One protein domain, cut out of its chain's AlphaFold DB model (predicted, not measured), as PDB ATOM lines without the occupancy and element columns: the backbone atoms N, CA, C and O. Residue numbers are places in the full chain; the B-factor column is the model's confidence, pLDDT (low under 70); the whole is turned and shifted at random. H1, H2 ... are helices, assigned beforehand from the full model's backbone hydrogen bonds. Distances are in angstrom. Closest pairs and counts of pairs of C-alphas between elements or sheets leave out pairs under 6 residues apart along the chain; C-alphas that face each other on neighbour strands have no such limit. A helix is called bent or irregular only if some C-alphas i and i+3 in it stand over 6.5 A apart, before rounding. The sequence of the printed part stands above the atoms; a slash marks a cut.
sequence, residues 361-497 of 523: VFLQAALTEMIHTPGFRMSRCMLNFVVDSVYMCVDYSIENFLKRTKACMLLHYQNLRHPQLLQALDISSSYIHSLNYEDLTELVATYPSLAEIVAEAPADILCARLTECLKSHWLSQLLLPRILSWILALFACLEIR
ATOM      1  N   VAL A 361     -38.966 -21.081 -25.499       88.94
ATOM      2  CA  VAL A 361     -37.763 -20.262 -25.237       88.94
ATOM      3  C   VAL A 361     -37.661 -19.111 -26.240       88.94
ATOM      4  O   VAL A 361     -37.335 -17.986 -25.862       88.94
ATOM      5  N   PHE A 362     -37.984 -19.361 -27.511       88.94
ATOM      6  CA  PHE A 362     -38.019 -18.319 -28.537       88.94
ATOM      7  C   PHE A 362     -39.204 -17.357 -28.339       88.94
ATOM      8  O   PHE A 362     -39.031 -16.151 -28.508       88.94
ATOM      9  N   LEU A 363     -40.371 -17.846 -27.893       90.56
ATOM     10  CA  LEU A 363     -41.511 -16.994 -27.526       90.56
ATOM     11  C   LEU A 363     -41.165 -16.102 -26.333       90.56
ATOM     12  O   LEU A 363     -41.377 -14.892 -26.391       90.56
ATOM     13  N   GLN A 364     -40.590 -16.673 -25.270       89.94
ATOM     14  CA  GLN A 364     -40.142 -15.922 -24.100       89.94
ATOM     15  C   GLN A 364     -39.111 -14.857 -24.497       89.94
ATOM     16  O   GLN A 364     -39.206 -13.719 -24.040       89.94
ATOM     17  N   ALA A 365     -38.165 -15.187 -25.382       91.31
ATOM     18  CA  ALA A 365     -37.197 -14.237 -25.919       91.31
ATOM     19  C   ALA A 365     -37.869 -13.082 -26.688       91.31
ATOM     20  O   ALA A 365     -37.572 -11.921 -26.408       91.31
ATOM     21  N   ALA A 366     -38.803 -13.379 -27.599       91.94
ATOM     22  CA  ALA A 366     -39.529 -12.368 -28.370       91.94
ATOM     23  C   ALA A 366     -40.401 -11.465 -27.477       91.94
ATOM     24  O   ALA A 366     -40.284 -10.240 -27.538       91.94
ATOM     25  N   LEU A 367     -41.209 -12.059 -26.589       90.94
ATOM     26  CA  LEU A 367     -42.022 -11.333 -25.607       90.94
ATOM     27  C   LEU A 367     -41.162 -10.450 -24.696       90.94
ATOM     28  O   LEU A 367     -41.539  -9.312 -24.426       90.94
ATOM     29  N   THR A 368     -39.992 -10.929 -24.262       90.06
ATOM     30  CA  THR A 368     -39.074 -10.145 -23.422       90.06
ATOM     31  C   THR A 368     -38.646  -8.860 -24.128       90.06
ATOM     32  O   THR A 368     -38.812  -7.785 -23.554       90.06
ATOM     33  N   GLU A 369     -38.147  -8.933 -25.366       91.88
ATOM     34  CA  GLU A 369     -37.711  -7.736 -26.106       91.88
ATOM     35  C   GLU A 369     -38.881  -6.803 -26.452       91.88
ATOM     36  O   GLU A 369     -38.735  -5.583 -26.380       91.88
ATOM     37  N   MET A 370     -40.061  -7.351 -26.763       90.62
ATOM     38  CA  MET A 370     -41.278  -6.567 -27.012       90.62
ATOM     39  C   MET A 370     -41.759  -5.805 -25.768       90.62
ATOM     40  O   MET A 370     -42.210  -4.670 -25.883       90.62
ATOM     41  N   ILE A 371     -41.642  -6.399 -24.577       87.56
ATOM     42  CA  ILE A 371     -42.026  -5.767 -23.304       87.56
ATOM     43  C   ILE A 371     -40.945  -4.778 -22.815       87.56
ATOM     44  O   ILE A 371     -41.268  -3.834 -22.092       87.56
ATOM     45  N   HIS A 372     -39.681  -4.942 -23.227       87.06
ATOM     46  CA  HIS A 372     -38.576  -4.035 -22.880       87.06
ATOM     47  C   HIS A 372     -38.374  -2.869 -23.863       87.06
ATOM     48  O   HIS A 372     -37.887  -1.817 -23.452       87.06
ATOM     49  N   THR A 373     -38.746  -3.015 -25.137       87.94
ATOM     50  CA  THR A 373     -38.718  -1.918 -26.124       87.94
ATOM     51  C   THR A 373     -39.840  -0.931 -25.784       87.94
ATOM     52  O   THR A 373     -40.988  -1.367 -25.756       87.94
ATOM     53  N   PRO A 374     -39.584   0.349 -25.461       83.12
ATOM     54  CA  PRO A 374     -40.641   1.293 -25.076       83.12
ATOM     55  C   PRO A 374     -41.534   1.691 -26.266       83.12
ATOM     56  O   PRO A 374     -41.209   1.389 -27.413       83.12
ATOM     57  N   GLY A 375     -42.655   2.360 -25.985       85.44
ATOM     58  CA  GLY A 375     -43.654   2.772 -26.976       85.44
ATOM     59  C   GLY A 375     -44.895   1.877 -26.926       85.44
ATOM     60  O   GLY A 375     -45.542   1.764 -25.881       85.44
ATOM     61  N   PHE A 376     -45.240   1.238 -28.049       87.88
ATOM     62  CA  PHE A 376     -46.432   0.385 -28.169       87.88
ATOM     63  C   PHE A 376     -46.490  -0.750 -27.126       87.88
ATOM     64  O   PHE A 376     -45.534  -1.503 -26.929       87.88
ATOM     65  N   ARG A 377     -47.655  -0.934 -26.492       86.44
ATOM     66  CA  ARG A 377     -47.945  -2.035 -25.559       86.44
ATOM     67  C   ARG A 377     -49.246  -2.728 -25.951       86.44
ATOM     68  O   ARG A 377     -50.258  -2.073 -26.181       86.44
ATOM     69  N   MET A 378     -49.232  -4.060 -25.992       87.81
ATOM     70  CA  MET A 378     -50.463  -4.852 -26.088       87.81
ATOM     71  C   MET A 378     -51.119  -4.937 -24.708       87.81
ATOM     72  O   MET A 378     -50.436  -5.213 -23.723       87.81
ATOM     73  N   SER A 379     -52.438  -4.741 -24.639       88.12
ATOM     74  CA  SER A 379     -53.207  -4.991 -23.416       88.12
ATOM     75  C   SER A 379     -53.188  -6.479 -23.052       88.12
ATOM     76  O   SER A 379     -52.980  -7.337 -23.916       88.12
ATOM     77  N   ARG A 380     -53.452  -6.805 -21.779       88.12
ATOM     78  CA  ARG A 380     -53.473  -8.193 -21.285       88.12
ATOM     79  C   ARG A 380     -54.373  -9.095 -22.136       88.12
ATOM     80  O   ARG A 380     -53.943 -10.163 -22.549       88.12
ATOM     81  N   CYS A 381     -55.578  -8.637 -22.474       88.94
ATOM     82  CA  CYS A 381     -56.522  -9.395 -23.299       88.94
ATOM     83  C   CYS A 381     -55.976  -9.688 -24.709       88.94
ATOM     84  O   CYS A 381     -56.161 -10.790 -25.219       88.94
ATOM     85  N   MET A 382     -55.266  -8.732 -25.320       88.62
ATOM     86  CA  MET A 382     -54.640  -8.923 -26.633       88.62
ATOM     87  C   MET A 382     -53.434  -9.871 -26.555       88.62
ATOM     88  O   MET A 382     -53.268 -10.721 -27.426       88.62
ATOM     89  N   LEU A 383     -52.614  -9.765 -25.505       88.56
ATOM     90  CA  LEU A 383     -51.472 -10.656 -25.293       88.56
ATOM     91  C   LEU A 383     -51.934 -12.102 -25.064       88.56
ATOM     92  O   LEU A 383     -51.442 -12.997 -25.745       88.56
ATOM     93  N   ASN A 384     -52.924 -12.319 -24.191       88.69
ATOM     94  CA  ASN A 384     -53.565 -13.621 -23.994       88.69
ATOM     95  C   ASN A 384     -54.133 -14.177 -25.311       88.69
ATOM     96  O   ASN A 384     -53.867 -15.320 -25.657       88.69
ATOM     97  N   PHE A 385     -54.851 -13.377 -26.108       88.06
ATOM     98  CA  PHE A 385     -55.369 -13.841 -27.401       88.06
ATOM     99  C   PHE A 385     -54.250 -14.283 -28.365       88.06
ATOM    100  O   PHE A 385     -54.325 -15.361 -28.954       88.06
ATOM    101  N   VAL A 386     -53.187 -13.486 -28.512       87.31
ATOM    102  CA  VAL A 386     -52.092 -13.787 -29.453       87.31
ATOM    103  C   VAL A 386     -51.198 -14.945 -28.963       87.31
ATOM    104  O   VAL A 386     -50.674 -15.693 -29.788       87.31
ATOM    105  N   VAL A 387     -51.052 -15.148 -27.651       87.62
ATOM    106  CA  VAL A 387     -50.311 -16.292 -27.083       87.62
ATOM    107  C   VAL A 387     -51.187 -17.548 -27.018       87.62
ATOM    108  O   VAL A 387     -50.871 -18.549 -27.660       87.62
ATOM    109  N   ASP A 388     -52.302 -17.503 -26.293       84.19
ATOM    110  CA  ASP A 388     -53.113 -18.678 -25.965       84.19
ATOM    111  C   ASP A 388     -53.936 -19.147 -27.172       84.19
ATOM    112  O   ASP A 388     -53.918 -20.324 -27.523       84.19
ATOM    113  N   SER A 389     -54.648 -18.228 -27.840       76.62
ATOM    114  CA  SER A 389     -55.594 -18.577 -28.919       76.62
ATOM    115  C   SER A 389     -54.933 -18.760 -30.285       76.62
ATOM    116  O   SER A 389     -55.552 -19.317 -31.191       76.62
ATOM    117  N   VAL A 390     -53.688 -18.300 -30.451       75.00
ATOM    118  CA  VAL A 390     -52.926 -18.467 -31.695       75.00
ATOM    119  C   VAL A 390     -51.684 -19.318 -31.476       75.00
ATOM    120  O   VAL A 390     -51.642 -20.439 -31.970       75.00
ATOM    121  N   TYR A 391     -50.673 -18.805 -30.774       82.50
ATOM    122  CA  TYR A 391     -49.350 -19.435 -30.752       82.50
ATOM    123  C   TYR A 391     -49.367 -20.847 -30.143       82.50
ATOM    124  O   TYR A 391     -48.721 -21.754 -30.661       82.50
ATOM    125  N   MET A 392     -50.140 -21.056 -29.072       81.19
ATOM    126  CA  MET A 392     -50.282 -22.371 -28.434       81.19
ATOM    127  C   MET A 392     -51.270 -23.308 -29.158       81.19
ATOM    128  O   MET A 392     -51.166 -24.524 -29.007       81.19
ATOM    129  N   CYS A 393     -52.233 -22.767 -29.917       77.12
ATOM    130  CA  CYS A 393     -53.365 -23.529 -30.472       77.12
ATOM    131  C   CYS A 393     -53.330 -23.764 -31.993       77.12
ATOM    132  O   CYS A 393     -54.030 -24.654 -32.473       77.12
ATOM    133  N   VAL A 394     -52.570 -22.976 -32.757       80.62
ATOM    134  CA  VAL A 394     -52.525 -23.037 -34.229       80.62
ATOM    135  C   VAL A 394     -51.143 -23.483 -34.686       80.62
ATOM    136  O   VAL A 394     -50.985 -24.560 -35.256       80.62
ATOM    137  N   ASP A 395     -50.142 -22.652 -34.420       75.62
ATOM    138  CA  ASP A 395     -48.771 -22.845 -34.851       75.62
ATOM    139  C   ASP A 395     -47.809 -22.136 -33.892       75.62
ATOM    140  O   ASP A 395     -47.882 -20.922 -33.713       75.62
ATOM    141  N   TYR A 396     -46.854 -22.882 -33.320       85.50
ATOM    142  CA  TYR A 396     -45.808 -22.373 -32.410       85.50
ATOM    143  C   TYR A 396     -44.770 -21.464 -33.123       85.50
ATOM    144  O   TYR A 396     -43.579 -21.486 -32.795       85.50
ATOM    145  N   SER A 397     -45.174 -20.755 -34.182       86.50
ATOM    146  CA  SER A 397     -44.312 -19.987 -35.078       86.50
ATOM    147  C   SER A 397     -44.174 -18.564 -34.560       86.50
ATOM    148  O   SER A 397     -45.145 -17.813 -34.439       86.50
ATOM    149  N   ILE A 398     -42.936 -18.182 -34.275       88.44
ATOM    150  CA  ILE A 398     -42.550 -16.827 -33.898       88.44
ATOM    151  C   ILE A 398     -42.763 -15.879 -35.079       88.44
ATOM    152  O   ILE A 398     -43.188 -14.744 -34.877       88.44
ATOM    153  N   GLU A 399     -42.552 -16.340 -36.315       88.31
ATOM    154  CA  GLU A 399     -42.817 -15.536 -37.509       88.31
ATOM    155  C   GLU A 399     -44.309 -15.170 -37.619       88.31
ATOM    156  O   GLU A 399     -44.660 -14.001 -37.810       88.31
ATOM    157  N   ASN A 400     -45.211 -16.140 -37.431       87.50
ATOM    158  CA  ASN A 400     -46.655 -15.906 -37.515       87.50
ATOM    159  C   ASN A 400     -47.230 -15.206 -36.271       87.50
ATOM    160  O   ASN A 400     -48.155 -14.402 -36.409       87.50
ATOM    161  N   PHE A 401     -46.641 -15.407 -35.089       90.25
ATOM    162  CA  PHE A 401     -46.871 -14.573 -33.904       90.25
ATOM    163  C   PHE A 401     -46.530 -13.098 -34.195       90.25
ATOM    164  O   PHE A 401     -47.399 -12.232 -34.071       90.25
ATOM    165  N   LEU A 402     -45.322 -12.810 -34.698       91.56
ATOM    166  CA  LEU A 402     -44.881 -11.447 -35.020       91.56
ATOM    167  C   LEU A 402     -45.733 -10.799 -36.121       91.56
ATOM    168  O   LEU A 402     -46.101  -9.631 -35.989       91.56
ATOM    169  N   LYS A 403     -46.126 -11.534 -37.174       91.50
ATOM    170  CA  LYS A 403     -47.065 -11.036 -38.205       91.50
ATOM    171  C   LYS A 403     -48.398 -10.576 -37.605       91.50
ATOM    172  O   LYS A 403     -48.964  -9.586 -38.069       91.50
ATOM    173  N   ARG A 404     -48.898 -11.260 -36.570       90.12
ATOM    174  CA  ARG A 404     -50.167 -10.922 -35.906       90.12
ATOM    175  C   ARG A 404     -49.998  -9.779 -34.908       90.12
ATOM    176  O   ARG A 404     -50.781  -8.838 -34.972       90.12
ATOM    177  N   THR A 405     -48.927  -9.757 -34.109       92.00
ATOM    178  CA  THR A 405     -48.533  -8.575 -33.314       92.00
ATOM    179  C   THR A 405     -48.449  -7.321 -34.189       92.00
ATOM    180  O   THR A 405     -48.995  -6.280 -33.828       92.00
ATOM    181  N   LYS A 406     -47.838  -7.428 -35.376       94.00
ATOM    182  CA  LYS A 406     -47.753  -6.345 -36.365       94.00
ATOM    183  C   LYS A 406     -49.125  -5.864 -36.833       94.00
ATOM    184  O   LYS A 406     -49.301  -4.665 -37.018       94.00
ATOM    185  N   ALA A 407     -50.092  -6.767 -37.009       92.12
ATOM    186  CA  ALA A 407     -51.466  -6.414 -37.362       92.12
ATOM    187  C   ALA A 407     -52.203  -5.714 -36.203       92.12
ATOM    188  O   ALA A 407     -52.843  -4.691 -36.426       92.12
ATOM    189  N   CYS A 408     -52.054  -6.192 -34.962       91.44
ATOM    190  CA  CYS A 408     -52.607  -5.538 -33.770       91.44
ATOM    191  C   CYS A 408     -52.042  -4.117 -33.587       91.44
ATOM    192  O   CYS A 408     -52.786  -3.170 -33.348       91.44
ATOM    193  N   MET A 409     -50.727  -3.962 -33.756       93.25
ATOM    194  CA  MET A 409     -50.033  -2.674 -33.696       93.25
ATOM    195  C   MET A 409     -50.438  -1.739 -34.846       93.25
ATOM    196  O   MET A 409     -50.648  -0.551 -34.625       93.25
ATOM    197  N   LEU A 410     -50.596  -2.270 -36.062       93.19
ATOM    198  CA  LEU A 410     -51.084  -1.523 -37.223       93.19
ATOM    199  C   LEU A 410     -52.492  -0.965 -36.975       93.19
ATOM    200  O   LEU A 410     -52.721   0.221 -37.197       93.19
ATOM    201  N   LEU A 411     -53.409  -1.795 -36.470       91.50
ATOM    202  CA  LEU A 411     -54.770  -1.379 -36.118       91.50
ATOM    203  C   LEU A 411     -54.777  -0.321 -35.008       91.50
ATOM    204  O   LEU A 411     -55.562   0.621 -35.074       91.50
ATOM    205  N   HIS A 412     -53.887  -0.427 -34.017       91.25
ATOM    206  CA  HIS A 412     -53.726   0.603 -32.991       91.25
ATOM    207  C   HIS A 412     -53.293   1.943 -33.607       91.25
ATOM    208  O   HIS A 412     -53.993   2.940 -33.446       91.25
ATOM    209  N   TYR A 413     -52.211   1.959 -34.394       91.62
ATOM    210  CA  TYR A 413     -51.722   3.175 -35.055       91.62
ATOM    211  C   TYR A 413     -52.714   3.766 -36.073       91.62
ATOM    212  O   TYR A 413     -52.723   4.978 -36.266       91.62
ATOM    213  N   GLN A 414     -53.582   2.961 -36.690       90.00
ATOM    214  CA  GLN A 414     -54.644   3.448 -37.583       90.00
ATOM    215  C   GLN A 414     -55.793   4.164 -36.853       90.00
ATOM    216  O   GLN A 414     -56.439   5.013 -37.456       90.00
ATOM    217  N   ASN A 415     -56.038   3.856 -35.575       89.19
ATOM    218  CA  ASN A 415     -57.111   4.462 -34.772       89.19
ATOM    219  C   ASN A 415     -56.615   5.558 -33.804       89.19
ATOM    220  O   ASN A 415     -57.404   6.137 -33.059       89.19
ATOM    221  N   LEU A 416     -55.309   5.837 -33.779       87.81
ATOM    222  CA  LEU A 416     -54.692   6.738 -32.808       87.81
ATOM    223  C   LEU A 416     -54.719   8.205 -33.283       87.81
ATOM    224  O   LEU A 416     -54.142   8.527 -34.320       87.81
ATOM    225  N   ARG A 417     -55.320   9.109 -32.496       86.56
ATOM    226  CA  ARG A 417     -55.351  10.556 -32.805       86.56
ATOM    227  C   ARG A 417     -53.996  11.258 -32.619       86.56
ATOM    228  O   ARG A 417     -53.657  12.128 -33.412       86.56
ATOM    229  N   HIS A 418     -53.212  10.858 -31.613       87.88
ATOM    230  CA  HIS A 418     -52.014  11.590 -31.166       87.88
ATOM    231  C   HIS A 418     -50.739  10.704 -31.171       87.88
ATOM    232  O   HIS A 418     -50.248  10.318 -30.105       87.88
ATOM    233  N   PRO A 419     -50.171  10.341 -32.343       86.00
ATOM    234  CA  PRO A 419     -48.979   9.478 -32.447       86.00
ATOM    235  C   PRO A 419     -47.715  10.040 -31.786       86.00
ATOM    236  O   PRO A 419     -46.783   9.289 -31.514       86.00
ATOM    237  N   GLN A 420     -47.667  11.339 -31.509       87.88
ATOM    238  CA  GLN A 420     -46.570  12.002 -30.810       87.88
ATOM    239  C   GLN A 420     -46.461  11.557 -29.342       87.88
ATOM    240  O   GLN A 420     -45.363  11.554 -28.799       87.88
ATOM    241  N   LEU A 421     -47.561  11.123 -28.708       87.19
ATOM    242  CA  LEU A 421     -47.571  10.681 -27.303       87.19
ATOM    243  C   LEU A 421     -46.882   9.321 -27.083       87.19
ATOM    244  O   LEU A 421     -46.442   9.031 -25.972       87.19
ATOM    245  N   LEU A 422     -46.776   8.494 -28.132       86.75
ATOM    246  CA  LEU A 422     -46.052   7.215 -28.102       86.75
ATOM    247  C   LEU A 422     -44.550   7.370 -28.397       86.75
ATOM    248  O   LEU A 422     -43.787   6.428 -28.186       86.75
ATOM    249  N   GLN A 423     -44.127   8.540 -28.883       86.88
ATOM    250  CA  GLN A 423     -42.726   8.842 -29.175       86.88
ATOM    251  C   GLN A 423     -41.967   9.245 -27.905       86.88
ATOM    252  O   GLN A 423     -42.556   9.440 -26.840       86.88
ATOM    253  N   ALA A 424     -40.642   9.355 -28.029       86.81
ATOM    254  CA  ALA A 424     -39.738   9.661 -26.926       86.81
ATOM    255  C   ALA A 424     -40.181  10.890 -26.102       86.81
ATOM    256  O   ALA A 424     -40.869  11.791 -26.586       86.81
ATOM    257  N   LEU A 425     -39.825  10.890 -24.815       87.50
ATOM    258  CA  LEU A 425     -40.364  11.813 -23.809       87.50
ATOM    259  C   LEU A 425     -40.169  13.303 -24.162       87.50
ATOM    260  O   LEU A 425     -41.020  14.138 -23.865       87.50
ATOM    261  N   ASP A 426     -39.054  13.633 -24.800       89.06
ATOM    262  CA  ASP A 426     -38.718  14.953 -25.332       89.06
ATOM    263  C   ASP A 426     -39.680  15.389 -26.448       89.06
ATOM    264  O   ASP A 426     -40.219  16.495 -26.400       89.06
ATOM    265  N   ILE A 427     -39.977  14.502 -27.400       89.69
ATOM    266  CA  ILE A 427     -40.924  14.763 -28.495       89.69
ATOM    267  C   ILE A 427     -42.355  14.876 -27.951       89.69
ATOM    268  O   ILE A 427     -43.076  15.810 -28.299       89.69
ATOM    269  N   SER A 428     -42.765  13.962 -27.069       89.88
ATOM    270  CA  SER A 428     -44.127  13.938 -26.514       89.88
ATOM    271  C   SER A 428     -44.420  15.119 -25.578       89.88
ATOM    272  O   SER A 428     -45.519  15.672 -25.627       89.88
ATOM    273  N   SER A 429     -43.442  15.575 -24.785       90.00
ATOM    274  CA  SER A 429     -43.576  16.810 -23.991       90.00
ATOM    275  C   SER A 429     -43.549  18.073 -24.857       90.00
ATOM    276  O   SER A 429     -44.377  18.957 -24.652       90.00
ATOM    277  N   SER A 430     -42.686  18.135 -25.878       91.56
ATOM    278  CA  SER A 430     -42.687  19.240 -26.855       91.56
ATOM    279  C   SER A 430     -44.022  19.341 -27.601       91.56
ATOM    280  O   SER A 430     -44.504  20.442 -27.847       91.56
ATOM    281  N   TYR A 431     -44.650  18.200 -27.905       91.06
ATOM    282  CA  TYR A 431     -45.993  18.149 -28.477       91.06
ATOM    283  C   TYR A 431     -47.046  18.719 -27.517       91.06
ATOM    284  O   TYR A 431     -47.769  19.624 -27.921       91.06
ATOM    285  N   ILE A 432     -47.093  18.288 -26.247       90.56
ATOM    286  CA  ILE A 432     -48.027  18.848 -25.246       90.56
ATOM    287  C   ILE A 432     -47.852  20.367 -25.102       90.56
ATOM    288  O   ILE A 432     -48.840  21.093 -25.111       90.56
ATOM    289  N   HIS A 433     -46.614  20.863 -25.046       89.75
ATOM    290  CA  HIS A 433     -46.326  22.301 -24.983       89.75
ATOM    291  C   HIS A 433     -46.658  23.081 -26.274       89.75
ATOM    292  O   HIS A 433     -46.573  24.307 -26.269       89.75
ATOM    293  N   SER A 434     -47.035  22.400 -27.363       92.12
ATOM    294  CA  SER A 434     -47.486  23.011 -28.625       92.12
ATOM    295  C   SER A 434     -49.008  22.989 -28.831       92.12
ATOM    296  O   SER A 434     -49.485  23.533 -29.825       92.12
ATOM    297  N   LEU A 435     -49.766  22.362 -27.923       90.06
ATOM    298  CA  LEU A 435     -51.227  22.276 -27.988       90.06
ATOM    299  C   LEU A 435     -51.900  23.483 -27.320       90.06
ATOM    300  O   LEU A 435     -51.427  23.985 -26.300       90.06
ATOM    301  N   ASN A 436     -53.040  23.914 -27.861       89.56
ATOM    302  CA  ASN A 436     -53.881  24.927 -27.227       89.56
ATOM    303  C   ASN A 436     -54.761  24.292 -26.139       89.56
ATOM    304  O   ASN A 436     -54.922  23.073 -26.070       89.56
ATOM    305  N   TYR A 437     -55.391  25.122 -25.304       86.19
ATOM    306  CA  TYR A 437     -56.281  24.641 -24.240       86.19
ATOM    307  C   TYR A 437     -57.433  23.764 -24.767       86.19
ATOM    308  O   TYR A 437     -57.735  22.735 -24.170       86.19
ATOM    309  N   GLU A 438     -58.024  24.116 -25.913       86.69
ATOM    310  CA  GLU A 438     -59.081  23.319 -26.550       86.69
ATOM    311  C   GLU A 438     -58.564  21.928 -26.961       86.69
ATOM    312  O   GLU A 438     -59.125  20.918 -26.532       86.69
ATOM    313  N   ASP A 439     -57.429  21.866 -27.673       88.00
ATOM    314  CA  ASP A 439     -56.771  20.614 -28.078       88.00
ATOM    315  C   ASP A 439     -56.427  19.722 -26.868       88.00
ATOM    316  O   ASP A 439     -56.572  18.500 -26.913       88.00
ATOM    317  N   LEU A 440     -55.985  20.331 -25.760       86.69
ATOM    318  CA  LEU A 440     -55.675  19.641 -24.506       86.69
ATOM    319  C   LEU A 440     -56.935  19.066 -23.841       86.69
ATOM    320  O   LEU A 440     -56.892  17.950 -23.316       86.69
ATOM    321  N   THR A 441     -58.065  19.779 -23.890       84.69
ATOM    322  CA  THR A 441     -59.346  19.243 -23.405       84.69
ATOM    323  C   THR A 441     -59.890  18.121 -24.297       84.69
ATOM    324  O   THR A 441     -60.389  17.133 -23.757       84.69
ATOM    325  N   GLU A 442     -59.723  18.185 -25.627       87.88
ATOM    326  CA  GLU A 442     -60.075  17.067 -26.520       87.88
ATOM    327  C   GLU A 442     -59.181  15.842 -26.267       87.88
ATOM    328  O   GLU A 442     -59.675  14.712 -26.203       87.88
ATOM    329  N   LEU A 443     -57.876  16.054 -26.064       87.19
ATOM    330  CA  LEU A 443     -56.915  14.997 -25.750       87.19
ATOM    331  C   LEU A 443     -57.325  14.247 -24.477       87.19
ATOM    332  O   LEU A 443     -57.348  13.017 -24.476       87.19
ATOM    333  N   VAL A 444     -57.703  14.951 -23.403       85.69
ATOM    334  CA  VAL A 444     -58.158  14.277 -22.175       85.69
ATOM    335  C   VAL A 444     -59.533  13.625 -22.355       85.69
ATOM    336  O   VAL A 444     -59.715  12.487 -21.926       85.69
ATOM    337  N   ALA A 445     -60.474  14.259 -23.061       86.31
ATOM    338  CA  ALA A 445     -61.761  13.637 -23.394       86.31
ATOM    339  C   ALA A 445     -61.612  12.363 -24.257       86.31
ATOM    340  O   ALA A 445     -62.448  11.461 -24.188       86.31
ATOM    341  N   THR A 446     -60.535  12.262 -25.041       87.94
ATOM    342  CA  THR A 446     -60.195  11.097 -25.875       87.94
ATOM    343  C   THR A 446     -59.637   9.918 -25.065       87.94
ATOM    344  O   THR A 446     -59.765   8.769 -25.495       87.94
ATOM    345  N   TYR A 447     -59.039  10.159 -23.892       87.06
ATOM    346  CA  TYR A 447     -58.354   9.137 -23.094       87.06
ATOM    347  C   TYR A 447     -58.951   9.018 -21.678       87.06
ATOM    348  O   TYR A 447     -58.560   9.769 -20.786       87.06
ATOM    349  N   PRO A 448     -59.832   8.027 -21.411       84.31
ATOM    350  CA  PRO A 448     -60.514   7.883 -20.118       84.31
ATOM    351  C   PRO A 448     -59.590   7.793 -18.893       84.31
ATOM    352  O   PRO A 448     -59.967   8.229 -17.812       84.31
ATOM    353  N   SER A 449     -58.365   7.285 -19.058       82.62
ATOM    354  CA  SER A 449     -57.336   7.228 -18.009       82.62
ATOM    355  C   SER A 449     -56.776   8.594 -17.586       82.62
ATOM    356  O   SER A 449     -56.043   8.668 -16.604       82.62
ATOM    357  N   LEU A 450     -57.094   9.665 -18.317       82.94
ATOM    358  CA  LEU A 450     -56.730  11.044 -17.994       82.94
ATOM    359  C   LEU A 450     -57.919  11.843 -17.427       82.94
ATOM    360  O   LEU A 450     -57.722  12.967 -16.974       82.94
ATOM    361  N   ALA A 451     -59.139  11.288 -17.418       78.56
ATOM    362  CA  ALA A 451     -60.357  12.014 -17.039       78.56
ATOM    363  C   ALA A 451     -60.325  12.567 -15.599       78.56
ATOM    364  O   ALA A 451     -60.853  13.647 -15.342       78.56
ATOM    365  N   GLU A 452     -59.640  11.882 -14.676       77.88
ATOM    366  CA  GLU A 452     -59.438  12.332 -13.289       77.88
ATOM    367  C   GLU A 452     -58.610  13.632 -13.182       77.88
ATOM    368  O   GLU A 452     -58.686  14.333 -12.177       77.88
ATOM    369  N   ILE A 453     -57.839  13.991 -14.219       74.75
ATOM    370  CA  ILE A 453     -56.950  15.168 -14.237       74.75
ATOM    371  C   ILE A 453     -57.722  16.467 -14.537       74.75
ATOM    372  O   ILE A 453     -57.289  17.546 -14.138       74.75
ATOM    373  N   VAL A 454     -58.868  16.384 -15.225       65.25
ATOM    374  CA  VAL A 454     -59.615  17.561 -15.721       65.25
ATOM    375  C   VAL A 454     -60.345  18.343 -14.628       65.25
ATOM    376  O   VAL A 454     -60.643  19.513 -14.845       65.25
ATOM    377  N   ALA A 455     -60.611  17.734 -13.468       60.00
ATOM    378  CA  ALA A 455     -61.616  18.201 -12.508       60.00
ATOM    379  C   ALA A 455     -61.591  19.715 -12.195       60.00
ATOM    380  O   ALA A 455     -62.647  20.340 -12.242       60.00
ATOM    381  N   GLU A 456     -60.421  20.304 -11.897       55.84
ATOM    382  CA  GLU A 456     -60.301  21.711 -11.453       55.84
ATOM    383  C   GLU A 456     -59.003  22.424 -11.931       55.84
ATOM    384  O   GLU A 456     -58.454  23.273 -11.226       55.84
ATOM    385  N   ALA A 457     -58.450  22.084 -13.107       62.75
ATOM    386  CA  ALA A 457     -57.115  22.555 -13.531       62.75
ATOM    387  C   ALA A 457     -57.116  23.632 -14.652       62.75
ATOM    388  O   ALA A 457     -57.613  23.363 -15.746       62.75
ATOM    389  N   PRO A 458     -56.480  24.813 -14.465       76.12
ATOM    390  CA  PRO A 458     -56.192  25.750 -15.557       76.12
ATOM    391  C   PRO A 458     -55.069  25.236 -16.480       76.12
ATOM    392  O   PRO A 458     -54.269  24.384 -16.087       76.12
ATOM    393  N   ALA A 459     -54.981  25.798 -17.692       72.81
ATOM    394  CA  ALA A 459     -54.136  25.322 -18.797       72.81
ATOM    395  C   ALA A 459     -52.690  24.949 -18.410       72.81
ATOM    396  O   ALA A 459     -52.265  23.822 -18.657       72.81
ATOM    397  N   ASP A 460     -51.948  25.849 -17.754       76.56
ATOM    398  CA  ASP A 460     -50.541  25.614 -17.392       76.56
ATOM    399  C   ASP A 460     -50.370  24.446 -16.406       76.56
ATOM    400  O   ASP A 460     -49.432  23.651 -16.512       76.56
ATOM    401  N   ILE A 461     -51.315  24.305 -15.469       83.50
ATOM    402  CA  ILE A 461     -51.339  23.208 -14.493       83.50
ATOM    403  C   ILE A 461     -51.694  21.893 -15.195       83.50
ATOM    404  O   ILE A 461     -51.075  20.869 -14.908       83.50
ATOM    405  N   LEU A 462     -52.626  21.913 -16.151       85.12
ATOM    406  CA  LEU A 462     -52.988  20.739 -16.945       85.12
ATOM    407  C   LEU A 462     -51.814  20.267 -17.829       85.12
ATOM    408  O   LEU A 462     -51.484  19.081 -17.813       85.12
ATOM    409  N   CYS A 463     -51.100  21.177 -18.499       85.38
ATOM    410  CA  CYS A 463     -49.859  20.877 -19.229       85.38
ATOM    411  C   CYS A 463     -48.781  20.250 -18.330       85.38
ATOM    412  O   CYS A 463     -48.163  19.243 -18.696       85.38
ATOM    413  N   ALA A 464     -48.563  20.821 -17.139       86.88
ATOM    414  CA  ALA A 464     -47.608  20.293 -16.169       86.88
ATOM    415  C   ALA A 464     -48.000  18.883 -15.691       86.88
ATOM    416  O   ALA A 464     -47.154  17.985 -15.691       86.88
ATOM    417  N   ARG A 465     -49.282  18.663 -15.363       86.81
ATOM    418  CA  ARG A 465     -49.824  17.358 -14.949       86.81
ATOM    419  C   ARG A 465     -49.728  16.304 -16.043       86.81
ATOM    420  O   ARG A 465     -49.222  15.220 -15.778       86.81
ATOM    421  N   LEU A 466     -50.126  16.606 -17.277       87.44
ATOM    422  CA  LEU A 466     -50.007  15.659 -18.391       87.44
ATOM    423  C   LEU A 466     -48.542  15.279 -18.658       87.44
ATOM    424  O   LEU A 466     -48.232  14.110 -18.893       87.44
ATOM    425  N   THR A 467     -47.623  16.237 -18.528       88.44
ATOM    426  CA  THR A 467     -46.179  15.993 -18.644       88.44
ATOM    427  C   THR A 467     -45.636  15.138 -17.486       88.44
ATOM    428  O   THR A 467     -44.771  14.287 -17.699       88.44
ATOM    429  N   GLU A 468     -46.139  15.317 -16.262       89.88
ATOM    430  CA  GLU A 468     -45.846  14.468 -15.096       89.88
ATOM    431  C   GLU A 468     -46.381  13.035 -15.286       89.88
ATOM    432  O   GLU A 468     -45.645  12.065 -15.084       89.88
ATOM    433  N   CYS A 469     -47.615  12.885 -15.774       87.81
ATOM    434  CA  CYS A 469     -48.220  11.594 -16.097       87.81
ATOM    435  C   CYS A 469     -47.449  10.855 -17.204       87.81
ATOM    436  O   CYS A 469     -47.163   9.667 -17.044       87.81
ATOM    437  N   LEU A 470     -47.031  11.539 -18.279       87.56
ATOM    438  CA  LEU A 470     -46.162  10.943 -19.304       87.56
ATOM    439  C   LEU A 470     -44.808  10.511 -18.733       87.56
ATOM    440  O   LEU A 470     -44.365   9.401 -19.022       87.56
ATOM    441  N   LYS A 471     -44.163  11.339 -17.896       89.25
ATOM    442  CA  LYS A 471     -42.905  10.981 -17.212       89.25
ATOM    443  C   LYS A 471     -43.069   9.713 -16.372       89.25
ATOM    444  O   LYS A 471     -42.252   8.802 -16.486       89.25
ATOM    445  N   SER A 472     -44.141   9.628 -15.586       88.94
ATOM    446  CA  SER A 472     -44.470   8.456 -14.766       88.94
ATOM    447  C   SER A 472     -44.750   7.208 -15.616       88.94
ATOM    448  O   SER A 472     -44.229   6.126 -15.331       88.94
ATOM    449  N   HIS A 473     -45.492   7.353 -16.720       86.69
ATOM    450  CA  HIS A 473     -45.776   6.262 -17.652       86.69
ATOM    451  C   HIS A 473     -44.504   5.744 -18.343       86.69
ATOM    452  O   HIS A 473     -44.254   4.540 -18.348       86.69
ATOM    453  N   TRP A 474     -43.658   6.636 -18.866       87.31
ATOM    454  CA  TRP A 474     -42.378   6.283 -19.491       87.31
ATOM    455  C   TRP A 474     -41.408   5.623 -18.505       87.31
ATOM    456  O   TRP A 474     -40.798   4.601 -18.826       87.31
ATOM    457  N   LEU A 475     -41.308   6.147 -17.280       88.25
ATOM    458  CA  LEU A 475     -40.514   5.538 -16.214       88.25
ATOM    459  C   LEU A 475     -41.023   4.127 -15.879       88.25
ATOM    460  O   LEU A 475     -40.228   3.196 -15.750       88.25
ATOM    461  N   SER A 476     -42.346   3.947 -15.825       86.94
ATOM    462  CA  SER A 476     -42.987   2.646 -15.610       86.94
ATOM    463  C   SER A 476     -42.703   1.668 -16.755       86.94
ATOM    464  O   SER A 476     -42.310   0.533 -16.487       86.94
ATOM    465  N   GLN A 477     -42.807   2.094 -18.023       85.38
ATOM    466  CA  GLN A 477     -42.466   1.253 -19.180       85.38
ATOM    467  C   GLN A 477     -41.003   0.776 -19.163       85.38
ATOM    468  O   GLN A 477     -40.724  -0.338 -19.605       85.38
ATOM    469  N   LEU A 478     -40.072   1.600 -18.670       86.12
ATOM    470  CA  LEU A 478     -38.635   1.302 -18.667       86.12
ATOM    471  C   LEU A 478     -38.176   0.491 -17.445       86.12
ATOM    472  O   LEU A 478     -37.291  -0.360 -17.574       86.12
ATOM    473  N   LEU A 479     -38.746   0.752 -16.263       87.62
ATOM    474  CA  LEU A 479     -38.345   0.102 -15.012       87.62
ATOM    475  C   LEU A 479     -39.144  -1.167 -14.707       87.62
ATOM    476  O   LEU A 479     -38.542  -2.164 -14.310       87.62
ATOM    477  N   LEU A 480     -40.469  -1.166 -14.896       85.50
ATOM    478  CA  LEU A 480     -41.321  -2.273 -14.449       85.50
ATOM    479  C   LEU A 480     -40.952  -3.624 -15.097       85.50
ATOM    480  O   LEU A 480     -40.846  -4.596 -14.350       85.50
ATOM    481  N   PRO A 481     -40.644  -3.727 -16.411       85.12
ATOM    482  CA  PRO A 481     -40.165  -4.978 -17.008       85.12
ATOM    483  C   PRO A 481     -38.883  -5.515 -16.364       85.12
ATOM    484  O   PRO A 481     -38.757  -6.719 -16.142       85.12
ATOM    485  N   ARG A 482     -37.948  -4.621 -16.015       86.38
ATOM    486  CA  ARG A 482     -36.658  -4.980 -15.406       86.38
ATOM    487  C   ARG A 482     -36.837  -5.433 -13.961       86.38
ATOM    488  O   ARG A 482     -36.260  -6.442 -13.566       86.38
ATOM    489  N   ILE A 483     -37.669  -4.720 -13.198       86.94
ATOM    490  CA  ILE A 483     -38.017  -5.058 -11.814       86.94
ATOM    491  C   ILE A 483     -38.746  -6.407 -11.771       86.94
ATOM    492  O   ILE A 483     -38.332  -7.291 -11.028       86.94
ATOM    493  N   LEU A 484     -39.762  -6.615 -12.616       83.75
ATOM    494  CA  LEU A 484     -40.471  -7.896 -12.712       83.75
ATOM    495  C   LEU A 484     -39.541  -9.034 -13.153       83.75
ATOM    496  O   LEU A 484     -39.572 -10.102 -12.550       83.75
ATOM    497  N   SER A 485     -38.668  -8.815 -14.143       82.88
ATOM    498  CA  SER A 485     -37.687  -9.823 -14.569       82.88
ATOM    499  C   SER A 485     -36.700 -10.188 -13.454       82.88
ATOM    500  O   SER A 485     -36.324 -11.352 -13.342       82.88
ATOM    501  N   TRP A 486     -36.283  -9.225 -12.627       88.12
ATOM    502  CA  TRP A 486     -35.409  -9.466 -11.476       88.12
ATOM    503  C   TRP A 486     -36.137 -10.216 -10.351       88.12
ATOM    504  O   TRP A 486     -35.606 -11.194  -9.831       88.12
ATOM    505  N   ILE A 487     -37.380  -9.835 -10.039       85.44
ATOM    506  CA  ILE A 487     -38.237 -10.533  -9.067       85.44
ATOM    507  C   ILE A 487     -38.484 -11.988  -9.501       85.44
ATOM    508  O   ILE A 487     -38.319 -12.907  -8.702       85.44
ATOM    509  N   LEU A 488     -38.817 -12.221 -10.775       83.62
ATOM    510  CA  LEU A 488     -39.012 -13.568 -11.319       83.62
ATOM    511  C   LEU A 488     -37.715 -14.392 -11.301       83.62
ATOM    512  O   LEU A 488     -37.759 -15.576 -10.981       83.62
ATOM    513  N   ALA A 489     -36.558 -13.778 -11.572       84.31
ATOM    514  CA  ALA A 489     -35.264 -14.448 -11.450       84.31
ATOM    515  C   ALA A 489     -34.938 -14.834  -9.994       84.31
ATOM    516  O   ALA A 489     -34.421 -15.926  -9.757       84.31
ATOM    517  N   LEU A 490     -35.279 -13.991  -9.009       84.06
ATOM    518  CA  LEU A 490     -35.154 -14.340  -7.590       84.06
ATOM    519  C   LEU A 490     -36.048 -15.530  -7.217       84.06
ATOM    520  O   LEU A 490     -35.564 -16.463  -6.579       84.06
ATOM    521  N   PHE A 491     -37.318 -15.538  -7.634       82.56
ATOM    522  CA  PHE A 491     -38.222 -16.657  -7.343       82.56
ATOM    523  C   PHE A 491     -37.799 -17.958  -8.038       82.56
ATOM    524  O   PHE A 491     -37.781 -18.999  -7.385       82.56
ATOM    525  N   ALA A 492     -37.331 -17.904  -9.289       78.44
ATOM    526  CA  ALA A 492     -36.759 -19.067  -9.971       78.44
ATOM    527  C   ALA A 492     -35.533 -19.642  -9.226       78.44
ATOM    528  O   ALA A 492     -35.361 -20.856  -9.154       78.44
ATOM    529  N   CYS A 493     -34.707 -18.793  -8.603       69.12
ATOM    530  CA  CYS A 493     -33.609 -19.238  -7.738       69.12
ATOM    531  C   CYS A 493     -34.075 -19.845  -6.398       69.12
ATOM    532  O   CYS A 493     -33.321 -20.607  -5.788       69.12
ATOM    533  N   LEU A 494     -35.289 -19.537  -5.929       67.81
ATOM    534  CA  LEU A 494     -35.866 -20.099  -4.701       67.81
ATOM    535  C   LEU A 494     -36.518 -21.472  -4.938       67.81
ATOM    536  O   LEU A 494     -36.361 -22.361  -4.101       67.81
ATOM    537  N   GLU A 495     -37.167 -21.687  -6.089       57.22
ATOM    538  CA  GLU A 495     -37.759 -22.985  -6.471       57.22
ATOM    539  C   GLU A 495     -36.717 -24.109  -6.657       57.22
ATOM    540  O   GLU A 495     -37.047 -25.291  -6.569       57.22
ATOM    541  N   ILE A 496     -35.436 -23.766  -6.843       53.47
ATOM    542  CA  ILE A 496     -34.327 -24.724  -7.013       53.47
ATOM    543  C   ILE A 496     -33.980 -25.487  -5.712       53.47
ATOM    544  O   ILE A 496     -33.170 -26.415  -5.732       53.47
ATOM    545  N   ARG A 497     -34.619 -25.180  -4.570       44.44
ATOM    546  CA  ARG A 497     -34.574 -26.045  -3.377       44.44
ATOM    547  C   ARG A 497     -35.692 -27.100  -3.415       44.44
ATOM    548  O   ARG A 497     -36.811 -26.778  -3.015       44.44
TER     549      ARG A 497
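AT A GLANCE: This is residues 361 to 497 of the 523 residues of an uncharacterized protein of Dibothriocephalus latus (UniProt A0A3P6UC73). One long bent helix, H8, runs along the side of two loose groups of helices, with H1, H2 and H3 near one end and the short H4 to H7 gathered near the other. Its first arm, H8a, packs on H5; the last residues, 486 to 497, stick out free. The printed part has 137 residues with eight named helices, H1 to H8 in chain order, and no named strand: all helix. It is loose, with a radius of gyration of the C-alphas of 18.5 A, and spans 55 by 37 by 25 A, only just elongated.

IN THESE COORDINATES: H1, residues 361 to 372, begins at C-alpha 361 (-37.763, -20.262, -25.237). H2 is residues 380 to 391, and H3, residues 398 to 415, is 25.8 A long. H4 (419 to 422), H5 (425 to 432), H6 (437 to 446) and H7 (448 to 453) follow; H7 is irregular, C-alphas 449 and 452 being 7.3 A apart. H8, residues 459 to 495, was assigned as one helix by its hydrogen bonds but is bent, C-alphas 478 and 481 being 6.7 A apart; its arms are H8a, 459 to 478, 28.6 A, and H8b, 481 to 495, ending at C-alpha 495 (-37.759, -22.985, -6.471).

HOW THE PARTS SIT: H1 only just touches H3, with 3 pairs of C-alphas within 8 A, through residues 362 to 366 and residue 398 alone; the closest C-alphas, Leu 363 and Ile 398, are 6.5 A apart. H2 and H3 form a helical hairpin, touching through residues 386 to 391 and 398 to 405 alone, closest at C-alphas Tyr 391 and Phe 401, 6.3 A. H4 touches H5, closest at C-alphas Leu 421 and Ser 428, 4.8 A. H5 touches H8a at a shallow tilt of 27 degrees, opposite ways, closest at C-alphas Ser 429 and Thr 467, 6.0 A. H6 and H7 only just touch, with 3 pairs within 8 A, only at the corner, closest at C-alphas Val 444 and Leu 450, 5.5 A. H1 and H8b only just touch, with 3 pairs, only at their ends, residues 371 to 372 and 481 to 482 alone, closest at C-alphas His 372 and Pro 481, 6.2 A. Every O i to N i+4 pair is within hydrogen-bond range in H1, H3, H5, H6, H8a and H8b; H2 has 7 of 8, H7 0 of 2 but 2 of 3 O i to N i+3 pairs, and H4 is too short for an i+4 pair.

THE WHOLE: The two farthest C-alphas, Glu 438 and Arg 497, are 59.8 A apart. The printed part has no cut and no long link. Residues 454 to 457 and 493 to 497 have pLDDT under 70.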